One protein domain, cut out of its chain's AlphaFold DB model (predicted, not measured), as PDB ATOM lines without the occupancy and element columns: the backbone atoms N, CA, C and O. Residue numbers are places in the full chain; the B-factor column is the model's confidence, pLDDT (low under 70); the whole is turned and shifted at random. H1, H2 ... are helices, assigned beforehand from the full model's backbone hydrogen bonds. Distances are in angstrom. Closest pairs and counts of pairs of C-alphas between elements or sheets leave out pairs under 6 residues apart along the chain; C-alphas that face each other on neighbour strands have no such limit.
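AT A GLANCE: This is residues 32 to 94 of the 398 residues of an uncharacterized protein of Fusarium culmorum (UniProt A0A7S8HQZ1). The longest helix, H1, crosses one end of a side-by-side pair, H2 and H4, which run opposite ways; towards the other end lie short H3 and a loop, residues 67 to 82. The 63 printed residues have four named helices, H1 to H4 in order, and no named strand: all helix. The whole is compact, radius of gyration of the C-alphas 12.0 A, with spans of 36 by 21 by 18 A.

IN THESE COORDINATES: H1, residues 38 to 48, begins at C-alpha 38 (162.984, -9.164, 6.802) and is 15.1 A long. H2 is residues 50 to 58, H3 residues 63 to 66. H4, residues 83 to 92, 14.4 A long, ends at C-alpha 92 (151.728, -5.525, -0.174).

HOW THE PARTS SIT: H1 touches H4, about perpendicular at 82 degrees; their closest C-alphas, of Ile 44 and Ile 89, are 6.3 A apart. H2 touches H4 at a shallow tilt of 23 degrees, opposite ways; their closest C-alphas, of Glu 52 and Leu 85, are 5.1 A apart. H3 is apart from H1, H2 and H4. In H1, H2 and H4 every O i to N i+4 pair is within hydrogen-bond range; H3 is too short for one.

THE WHOLE: The printed part has no cut. H3 to H4 is a long link. No printed residue is under 70 in pLDDT.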
ATOM      1  N   PHE A  32     167.559  -2.417   7.437       91.56
ATOM      2  CA  PHE A  32     167.630  -3.742   8.031       91.56
ATOM      3  C   PHE A  32     166.330  -4.041   8.762       91.56
ATOM      4  O   PHE A  32     165.809  -3.205   9.496       91.56
ATOM      5  N   PHE A  33     165.830  -5.259   8.599       94.56
ATOM      6  CA  PHE A  33     164.630  -5.742   9.275       94.56
ATOM      7  C   PHE A  33     164.966  -6.900  10.216       94.56
ATOM      8  O   PHE A  33     166.051  -7.483  10.167       94.56
ATOM      9  N   TYR A  34     164.020  -7.252  11.084       94.88
ATOM     10  CA  TYR A  34     164.138  -8.459  11.898       94.88
ATOM     11  C   TYR A  34     164.046  -9.737  11.061       94.88
ATOM     12  O   TYR A  34     163.447  -9.768   9.986       94.88
ATOM     13  N   THR A  35     164.646 -10.809  11.573       93.12
ATOM     14  CA  THR A  35     164.917 -12.034  10.815       93.12
ATOM     15  C   THR A  35     163.672 -12.763  10.321       93.12
ATOM     16  O   THR A  35     163.714 -13.315   9.225       93.12
ATOM     17  N   GLU A  36     162.570 -12.770  11.081       93.81
ATOM     18  CA  GLU A  36     161.385 -13.563  10.721       93.81
ATOM     19  C   GLU A  36     160.741 -13.081   9.410       93.81
ATOM     20  O   GLU A  36     160.345 -13.894   8.575       93.81
ATOM     21  N   TRP A  37     160.651 -11.763   9.212       94.31
ATOM     22  CA  TRP A  37     159.958 -11.160   8.064       94.31
ATOM     23  C   TRP A  37     160.846 -10.308   7.159       94.31
ATOM     24  O   TRP A  37     160.377  -9.847   6.118       94.31
ATOM     25  N   GLY A  38     162.119 -10.112   7.501       94.19
ATOM     26  CA  GLY A  38     162.984  -9.164   6.802       94.19
ATOM     27  C   GLY A  38     163.130  -9.434   5.310       94.19
ATOM     28  O   GLY A  38     162.890  -8.541   4.504       94.19
ATOM     29  N   PHE A  39     163.361 -10.691   4.926       95.62
ATOM     30  CA  PHE A  39     163.471 -11.079   3.514       95.62
ATOM     31  C   PHE A  39     162.179 -10.828   2.709       95.62
ATOM     32  O   PHE A  39     162.219 -10.686   1.485       95.62
ATOM     33  N   ILE A  40     161.017 -10.809   3.375       96.31
ATOM     34  CA  ILE A  40     159.725 -10.521   2.740       96.31
ATOM     35  C   ILE A  40     159.614  -9.019   2.491       96.31
ATOM     36  O   ILE A  40     159.261  -8.617   1.383       96.31
ATOM     37  N   PHE A  41     159.949  -8.196   3.487       96.56
ATOM     38  CA  PHE A  41     159.940  -6.741   3.342       96.56
ATOM     39  C   PHE A  41     160.949  -6.268   2.294       96.56
ATOM     40  O   PHE A  41     160.582  -5.482   1.428       96.56
ATOM     41  N   GLU A  42     162.162  -6.821   2.283       96.06
ATOM     42  CA  GLU A  42     163.172  -6.540   1.253       96.06
ATOM     43  C   GLU A  42     162.656  -6.866  -0.155       96.06
ATOM     44  O   GLU A  42     162.795  -6.063  -1.078       96.06
ATOM     45  N   ARG A  43     161.981  -8.010  -0.321       96.94
ATOM     46  CA  ARG A  43     161.366  -8.389  -1.600       96.94
ATOM     47  C   ARG A  43     160.246  -7.433  -2.014       96.94
ATOM     48  O   ARG A  43     160.135  -7.117  -3.196       96.94
ATOM     49  N   ILE A  44     159.404  -7.003  -1.073       97.50
ATOM     50  CA  ILE A  44     158.328  -6.037  -1.337       97.50
ATOM     51  C   ILE A  44     158.920  -4.693  -1.769       97.50
ATOM     52  O   ILE A  44     158.458  -4.116  -2.752       97.50
ATOM     53  N   ILE A  45     159.970  -4.230  -1.088       96.94
ATOM     54  CA  ILE A  45     160.685  -3.003  -1.449       96.94
ATOM     55  C   ILE A  45     161.215  -3.098  -2.880       96.94
ATOM     56  O   ILE A  45     160.932  -2.225  -3.692       96.94
ATOM     57  N   GLN A  46     161.899  -4.191  -3.224       96.50
ATOM     58  CA  GLN A  46     162.502  -4.361  -4.549       96.50
ATOM     59  C   GLN A  46     161.475  -4.486  -5.684       96.50
ATOM     60  O   GLN A  46     161.694  -3.944  -6.764       96.50
ATOM     61  N   ASN A  47     160.369  -5.200  -5.464       97.31
ATOM     62  CA  ASN A  47     159.433  -5.538  -6.542       97.31
ATOM     63  C   ASN A  47     158.255  -4.569  -6.676       97.31
ATOM     64  O   ASN A  47     157.681  -4.453  -7.759       97.31
ATOM     65  N   ASN A  48     157.838  -3.936  -5.578       97.31
ATOM     66  CA  ASN A  48     156.563  -3.227  -5.507       97.31
ATOM     67  C   ASN A  48     156.683  -1.790  -4.991       97.31
ATOM     68  O   ASN A  48     155.823  -0.988  -5.344       97.31
ATOM     69  N   CYS A  49     157.704  -1.479  -4.181       96.12
ATOM     70  CA  CYS A  49     157.855  -0.184  -3.502       96.12
ATOM     71  C   CYS A  49     159.197   0.507  -3.798       96.12
ATOM     72  O   CYS A  49     159.713   1.250  -2.961       96.12
ATOM     73  N   SER A  50     159.802   0.234  -4.960       95.44
ATOM     74  CA  SER A  50     161.135   0.747  -5.292       95.44
ATOM     75  C   SER A  50     161.137   2.269  -5.444       95.44
ATOM     76  O   SER A  50     162.048   2.929  -4.969       95.44
ATOM     77  N   ALA A  51     160.075   2.839  -6.024       91.56
ATOM     78  CA  ALA A  51     159.946   4.283  -6.203       91.56
ATOM     79  C   ALA A  51     159.841   5.027  -4.860       91.56
ATOM     80  O   ALA A  51     160.477   6.061  -4.663       91.56
ATOM     81  N   GLU A  52     159.057   4.504  -3.916       91.12
ATOM     82  CA  GLU A  52     158.941   5.061  -2.568       91.12
ATOM     83  C   GLU A  52     160.247   4.920  -1.781       91.12
ATOM     84  O   GLU A  52     160.582   5.802  -0.988       91.12
ATOM     85  N   TYR A  53     160.990   3.835  -2.009       93.06
ATOM     86  CA  TYR A  53     162.299   3.620  -1.401       93.06
ATOM     87  C   TYR A  53     163.350   4.601  -1.932       93.06
ATOM     88  O   TYR A  53     164.086   5.181  -1.138       93.06
ATOM     89  N   ASP A  54     163.363   4.873  -3.236       91.44
ATOM     90  CA  ASP A  54     164.264   5.867  -3.833       91.44
ATOM     91  C   ASP A  54     163.996   7.271  -3.259       91.44
ATOM     92  O   ASP A  54     164.924   7.973  -2.863       91.44
ATOM     93  N   ILE A  55     162.721   7.652  -3.096       88.62
ATOM     94  CA  ILE A  55     162.332   8.924  -2.453       88.62
ATOM     95  C   ILE A  55     162.801   8.983  -0.993       88.62
ATOM     96  O   ILE A  55     163.210  10.046  -0.510       88.62
ATOM     97  N   TYR A  56     162.712   7.861  -0.275       89.06
ATOM     98  CA  TYR A  56     163.194   7.757   1.096       89.06
ATOM     99  C   TYR A  56     164.709   7.997   1.173       89.06
ATOM    100  O   TYR A  56     165.136   8.859   1.944       89.06
ATOM    101  N   ILE A  57     165.492   7.314   0.331       90.94
ATOM    102  CA  ILE A  57     166.959   7.424   0.285       90.94
ATOM    103  C   ILE A  57     167.420   8.812  -0.175       90.94
ATOM    104  O   ILE A  57     168.339   9.383   0.413       90.94
ATOM    105  N   ASP A  58     166.760   9.402  -1.172       87.44
ATOM    106  CA  ASP A  58     167.103  10.737  -1.675       87.44
ATOM    107  C   ASP A  58     166.847  11.848  -0.641       87.44
ATOM    108  O   ASP A  58     167.350  12.972  -0.774       87.44
ATOM    109  N   GLY A  59     166.030  11.568   0.384       79.25
ATOM    110  CA  GLY A  59     165.710  12.487   1.476       79.25
ATOM    111  C   GLY A  59     164.941  13.743   1.040       79.25
ATOM    112  O   GLY A  59     164.662  14.623   1.860       79.25
ATOM    113  N   LYS A  60     164.576  13.851  -0.241       72.56
ATOM    114  CA  LYS A  60     164.025  15.058  -0.862       72.56
ATOM    115  C   LYS A  60     162.722  14.745  -1.576       72.56
ATOM    116  O   LYS A  60     162.705  14.458  -2.767       72.56
ATOM    117  N   MET A  61     161.615  14.923  -0.867       73.62
ATOM    118  CA  MET A  61     160.301  14.929  -1.493       73.62
ATOM    119  C   MET A  61     159.872  16.364  -1.829       73.62
ATOM    120  O   MET A  61     159.740  17.198  -0.922       73.62
ATOM    121  N   PRO A  62     159.637  16.702  -3.110       76.75
ATOM    122  CA  PRO A  62     159.142  18.020  -3.468       76.75
ATOM    123  C   PRO A  62     157.758  18.255  -2.849       76.75
ATOM    124  O   PRO A  62     156.879  17.391  -2.851       76.75
ATOM    125  N   ARG A  63     157.531  19.466  -2.323       75.12
ATOM    126  CA  ARG A  63     156.304  19.817  -1.580       75.12
ATOM    127  C   ARG A  63     155.017  19.614  -2.394       75.12
ATOM    128  O   ARG A  63     153.961  19.348  -1.821       75.12
ATOM    129  N   SER A  64     155.104  19.747  -3.717       77.94
ATOM    130  CA  SER A  64     154.010  19.494  -4.660       77.94
ATOM    131  C   SER A  64     153.633  18.013  -4.762       77.94
ATOM    132  O   SER A  64     152.457  17.713  -4.965       77.94
ATOM    133  N   GLU A  65     154.590  17.096  -4.605       75.50
ATOM    134  CA  GLU A  65     154.331  15.653  -4.576       75.50
ATOM    135  C   GLU A  65     153.829  15.196  -3.213       75.50
ATOM    136  O   GLU A  65     152.848  14.460  -3.162       75.50
ATOM    137  N   TRP A  66     154.387  15.723  -2.116       76.19
ATOM    138  CA  TRP A  66     153.906  15.430  -0.757       76.19
ATOM    139  C   TRP A  66     152.393  15.652  -0.597       76.19
ATOM    140  O   TRP A  66     151.694  14.848   0.024       76.19
ATOM    141  N   TYR A  67     151.862  16.737  -1.175       73.88
ATOM    142  CA  TYR A  67     150.427  17.031  -1.109       73.88
ATOM    143  C   TYR A  67     149.571  15.972  -1.821       73.88
ATOM    144  O   TYR A  67     148.426  15.742  -1.432       73.88
ATOM    145  N   LYS A  68     150.111  15.337  -2.867       74.38
ATOM    146  CA  LYS A  68     149.398  14.342  -3.673       74.38
ATOM    147  C   LYS A  68     149.447  12.950  -3.051       74.38
ATOM    148  O   LYS A  68     148.455  12.239  -3.145       74.38
ATOM    149  N   THR A  69     150.558  12.579  -2.421       71.06
ATOM    150  CA  THR A  69     150.795  11.212  -1.933       71.06
ATOM    151  C   THR A  69     150.695  11.111  -0.408       71.06
ATOM    152  O   THR A  69     149.793  10.449   0.097       71.06
ATOM    153  N   SER A  70     151.544  11.804   0.357       75.69
ATOM    154  CA  SER A  70     151.667  11.573   1.808       75.69
ATOM    155  C   SER A  70     150.615  12.298   2.659       75.69
ATOM    156  O   SER A  70     150.270  11.824   3.742       75.69
ATOM    157  N   ARG A  71     150.068  13.437   2.204       80.44
ATOM    158  CA  ARG A  71     149.093  14.220   2.998       80.44
ATOM    159  C   ARG A  71     147.814  13.438   3.312       80.44
ATOM    160  O   ARG A  71     147.301  13.532   4.425       80.44
ATOM    161  N   TRP A  72     147.298  12.679   2.346       81.75
ATOM    162  CA  TRP A  72     146.065  11.895   2.505       81.75
ATOM    163  C   TRP A  72     146.263  10.625   3.339       81.75
ATOM    164  O   TRP A  72     145.292  10.095   3.868       81.75
ATOM    165  N   LEU A  73     147.516  10.204   3.533       81.19
ATOM    166  CA  LEU A  73     147.908   9.144   4.466       81.19
ATOM    167  C   LEU A  73     148.010   9.645   5.920       81.19
ATOM    168  O   LEU A  73     148.445   8.914   6.801       81.19
ATOM    169  N   GLY A  74     147.655  10.909   6.187       79.69
ATOM    170  CA  GLY A  74     147.778  11.518   7.514       79.69
ATOM    171  C   GLY A  74     149.210  11.925   7.883       79.69
ATOM    172  O   GLY A  74     149.461  12.299   9.027       79.69
ATOM    173  N   SER A  75     150.152  11.897   6.932       78.75
ATOM    174  CA  SER A  75     151.539  12.290   7.183       78.75
ATOM    175  C   SER A  75     151.684  13.806   7.311       78.75
ATOM    176  O   SER A  75     151.349  14.563   6.394       78.75
ATOM    177  N   GLY A  76     152.315  14.255   8.397       80.38
ATOM    178  CA  GLY A  76     152.885  15.601   8.478       80.38
ATOM    179  C   GLY A  76     154.006  15.813   7.450       80.38
ATOM    180  O   GLY A  76     154.513  14.858   6.854       80.38
ATOM    181  N   SER A  77     154.425  17.066   7.248       78.31
ATOM    182  CA  SER A  77     155.516  17.398   6.316       78.31
ATOM    183  C   SER A  77     156.871  16.828   6.746       78.31
ATOM    184  O   SER A  77     157.716  16.582   5.898       78.31
ATOM    185  N   THR A  78     157.076  16.593   8.044       80.00
ATOM    186  CA  THR A  78     158.309  16.000   8.593       80.00
ATOM    187  C   THR A  78     158.412  14.494   8.361       80.00
ATOM    188  O   THR A  78     159.498  13.943   8.456       80.00
ATOM    189  N   CYS A  79     157.300  13.823   8.043       81.25
ATOM    190  CA  CYS A  79     157.246  12.372   7.816       81.25
ATOM    191  C   CYS A  79     157.009  12.022   6.338       81.25
ATOM    192  O   CYS A  79     156.707  10.874   6.013       81.25
ATOM    193  N   ALA A  80     157.136  13.018   5.452       82.75
ATOM    194  CA  ALA A  80     156.777  12.944   4.040       82.75
ATOM    195  C   ALA A  80     157.421  11.764   3.304       82.75
ATOM    196  O   ALA A  80     156.758  11.169   2.461       82.75
ATOM    197  N   ASN A  81     158.658  11.418   3.674       85.38
ATOM    198  CA  ASN A  81     159.467  10.401   3.004       85.38
ATOM    199  C   ASN A  81     159.320   9.008   3.648       85.38
ATOM    200  O   ASN A  81     159.577   8.002   3.003       85.38
ATOM    201  N   VAL A  82     158.905   8.937   4.918       89.31
ATOM    202  CA  VAL A  82     158.841   7.680   5.690       89.31
ATOM    203  C   VAL A  82     157.474   7.011   5.553       89.31
ATOM    204  O   VAL A  82     157.382   5.801   5.358       89.31
ATOM    205  N   VAL A  83     156.396   7.797   5.646       90.19
ATOM    206  CA  VAL A  83     155.023   7.265   5.660       90.19
ATOM    207  C   VAL A  83     154.638   6.570   4.348       90.19
ATOM    208  O   VAL A  83     154.081   5.479   4.439       90.19
ATOM    209  N   PRO A  84     154.935   7.109   3.146       90.31
ATOM    210  CA  PRO A  84     154.577   6.439   1.893       90.31
ATOM    211  C   PRO A  84     155.255   5.080   1.717       90.31
ATOM    212  O   PRO A  84     154.605   4.125   1.302       90.31
ATOM    213  N   LEU A  85     156.538   4.973   2.081       92.25
ATOM    214  CA  LEU A  85     157.265   3.707   2.025       92.25
ATOM    215  C   LEU A  85     156.672   2.692   3.011       92.25
ATOM    216  O   LEU A  85     156.393   1.555   2.629       92.25
ATOM    217  N   ALA A  86     156.415   3.107   4.256       94.12
ATOM    218  CA  ALA A  86     155.773   2.244   5.244       94.12
ATOM    219  C   ALA A  86     154.388   1.759   4.777       94.12
ATOM    220  O   ALA A  86     154.092   0.569   4.882       94.12
ATOM    221  N   ASP A  87     153.564   2.658   4.232       93.88
ATOM    222  CA  ASP A  87     152.238   2.335   3.694       93.88
ATOM    223  C   ASP A  87     152.328   1.358   2.515       93.88
ATOM    224  O   ASP A  87     151.609   0.360   2.492       93.88
ATOM    225  N   CYS A  88     153.268   1.569   1.586       94.81
ATOM    226  CA  CYS A  88     153.484   0.660   0.465       94.81
ATOM    227  C   CYS A  88     153.876  -0.749   0.940       94.81
ATOM    228  O   CYS A  88     153.275  -1.740   0.507       94.81
ATOM    229  N   ILE A  89     154.818  -0.852   1.885       96.88
ATOM    230  CA  ILE A  89     155.228  -2.144   2.454       96.88
ATOM    231  C   ILE A  89     154.033  -2.829   3.125       96.88
ATOM    232  O   ILE A  89     153.790  -4.016   2.894       96.88
ATOM    233  N   ILE A  90     153.251  -2.095   3.923       96.31
ATOM    234  CA  ILE A  90     152.053  -2.631   4.578       96.31
ATOM    235  C   ILE A  90     151.036  -3.090   3.531       96.31
ATOM    236  O   ILE A  90     150.514  -4.196   3.644       96.31
ATOM    237  N   LYS A  91     150.770  -2.304   2.487       96.75
ATOM    238  CA  LYS A  91     149.788  -2.622   1.442       96.75
ATOM    239  C   LYS A  91     150.057  -3.969   0.772       96.75
ATOM    240  O   LYS A  91     149.115  -4.737   0.586       96.75
ATOM    241  N   TYR A  92     151.318  -4.264   0.455       97.69
ATOM    242  CA  TYR A  92     151.728  -5.525  -0.174       97.69
ATOM    243  C   TYR A  92     152.073  -6.643   0.821       97.69
ATOM    244  O   TYR A  92     152.324  -7.776   0.412       97.69
ATOM    245  N   SER A  93     152.051  -6.360   2.125       97.19
ATOM    246  CA  SER A  93     152.232  -7.385   3.151       97.19
ATOM    247  C   SER A  93     150.979  -8.264   3.283       97.19
ATOM    248  O   SER A  93     149.859  -7.743   3.291       97.19
ATOM    249  N   PRO A  94     151.128  -9.591   3.456       96.69
ATOM    250  CA  PRO A  94     150.014 -10.488   3.753       96.69
ATOM    251  C   PRO A  94     149.237 -10.075   5.011       96.69
ATOM    252  O   PRO A  94     149.832  -9.687   6.018       96.69
TER     253      PRO A  94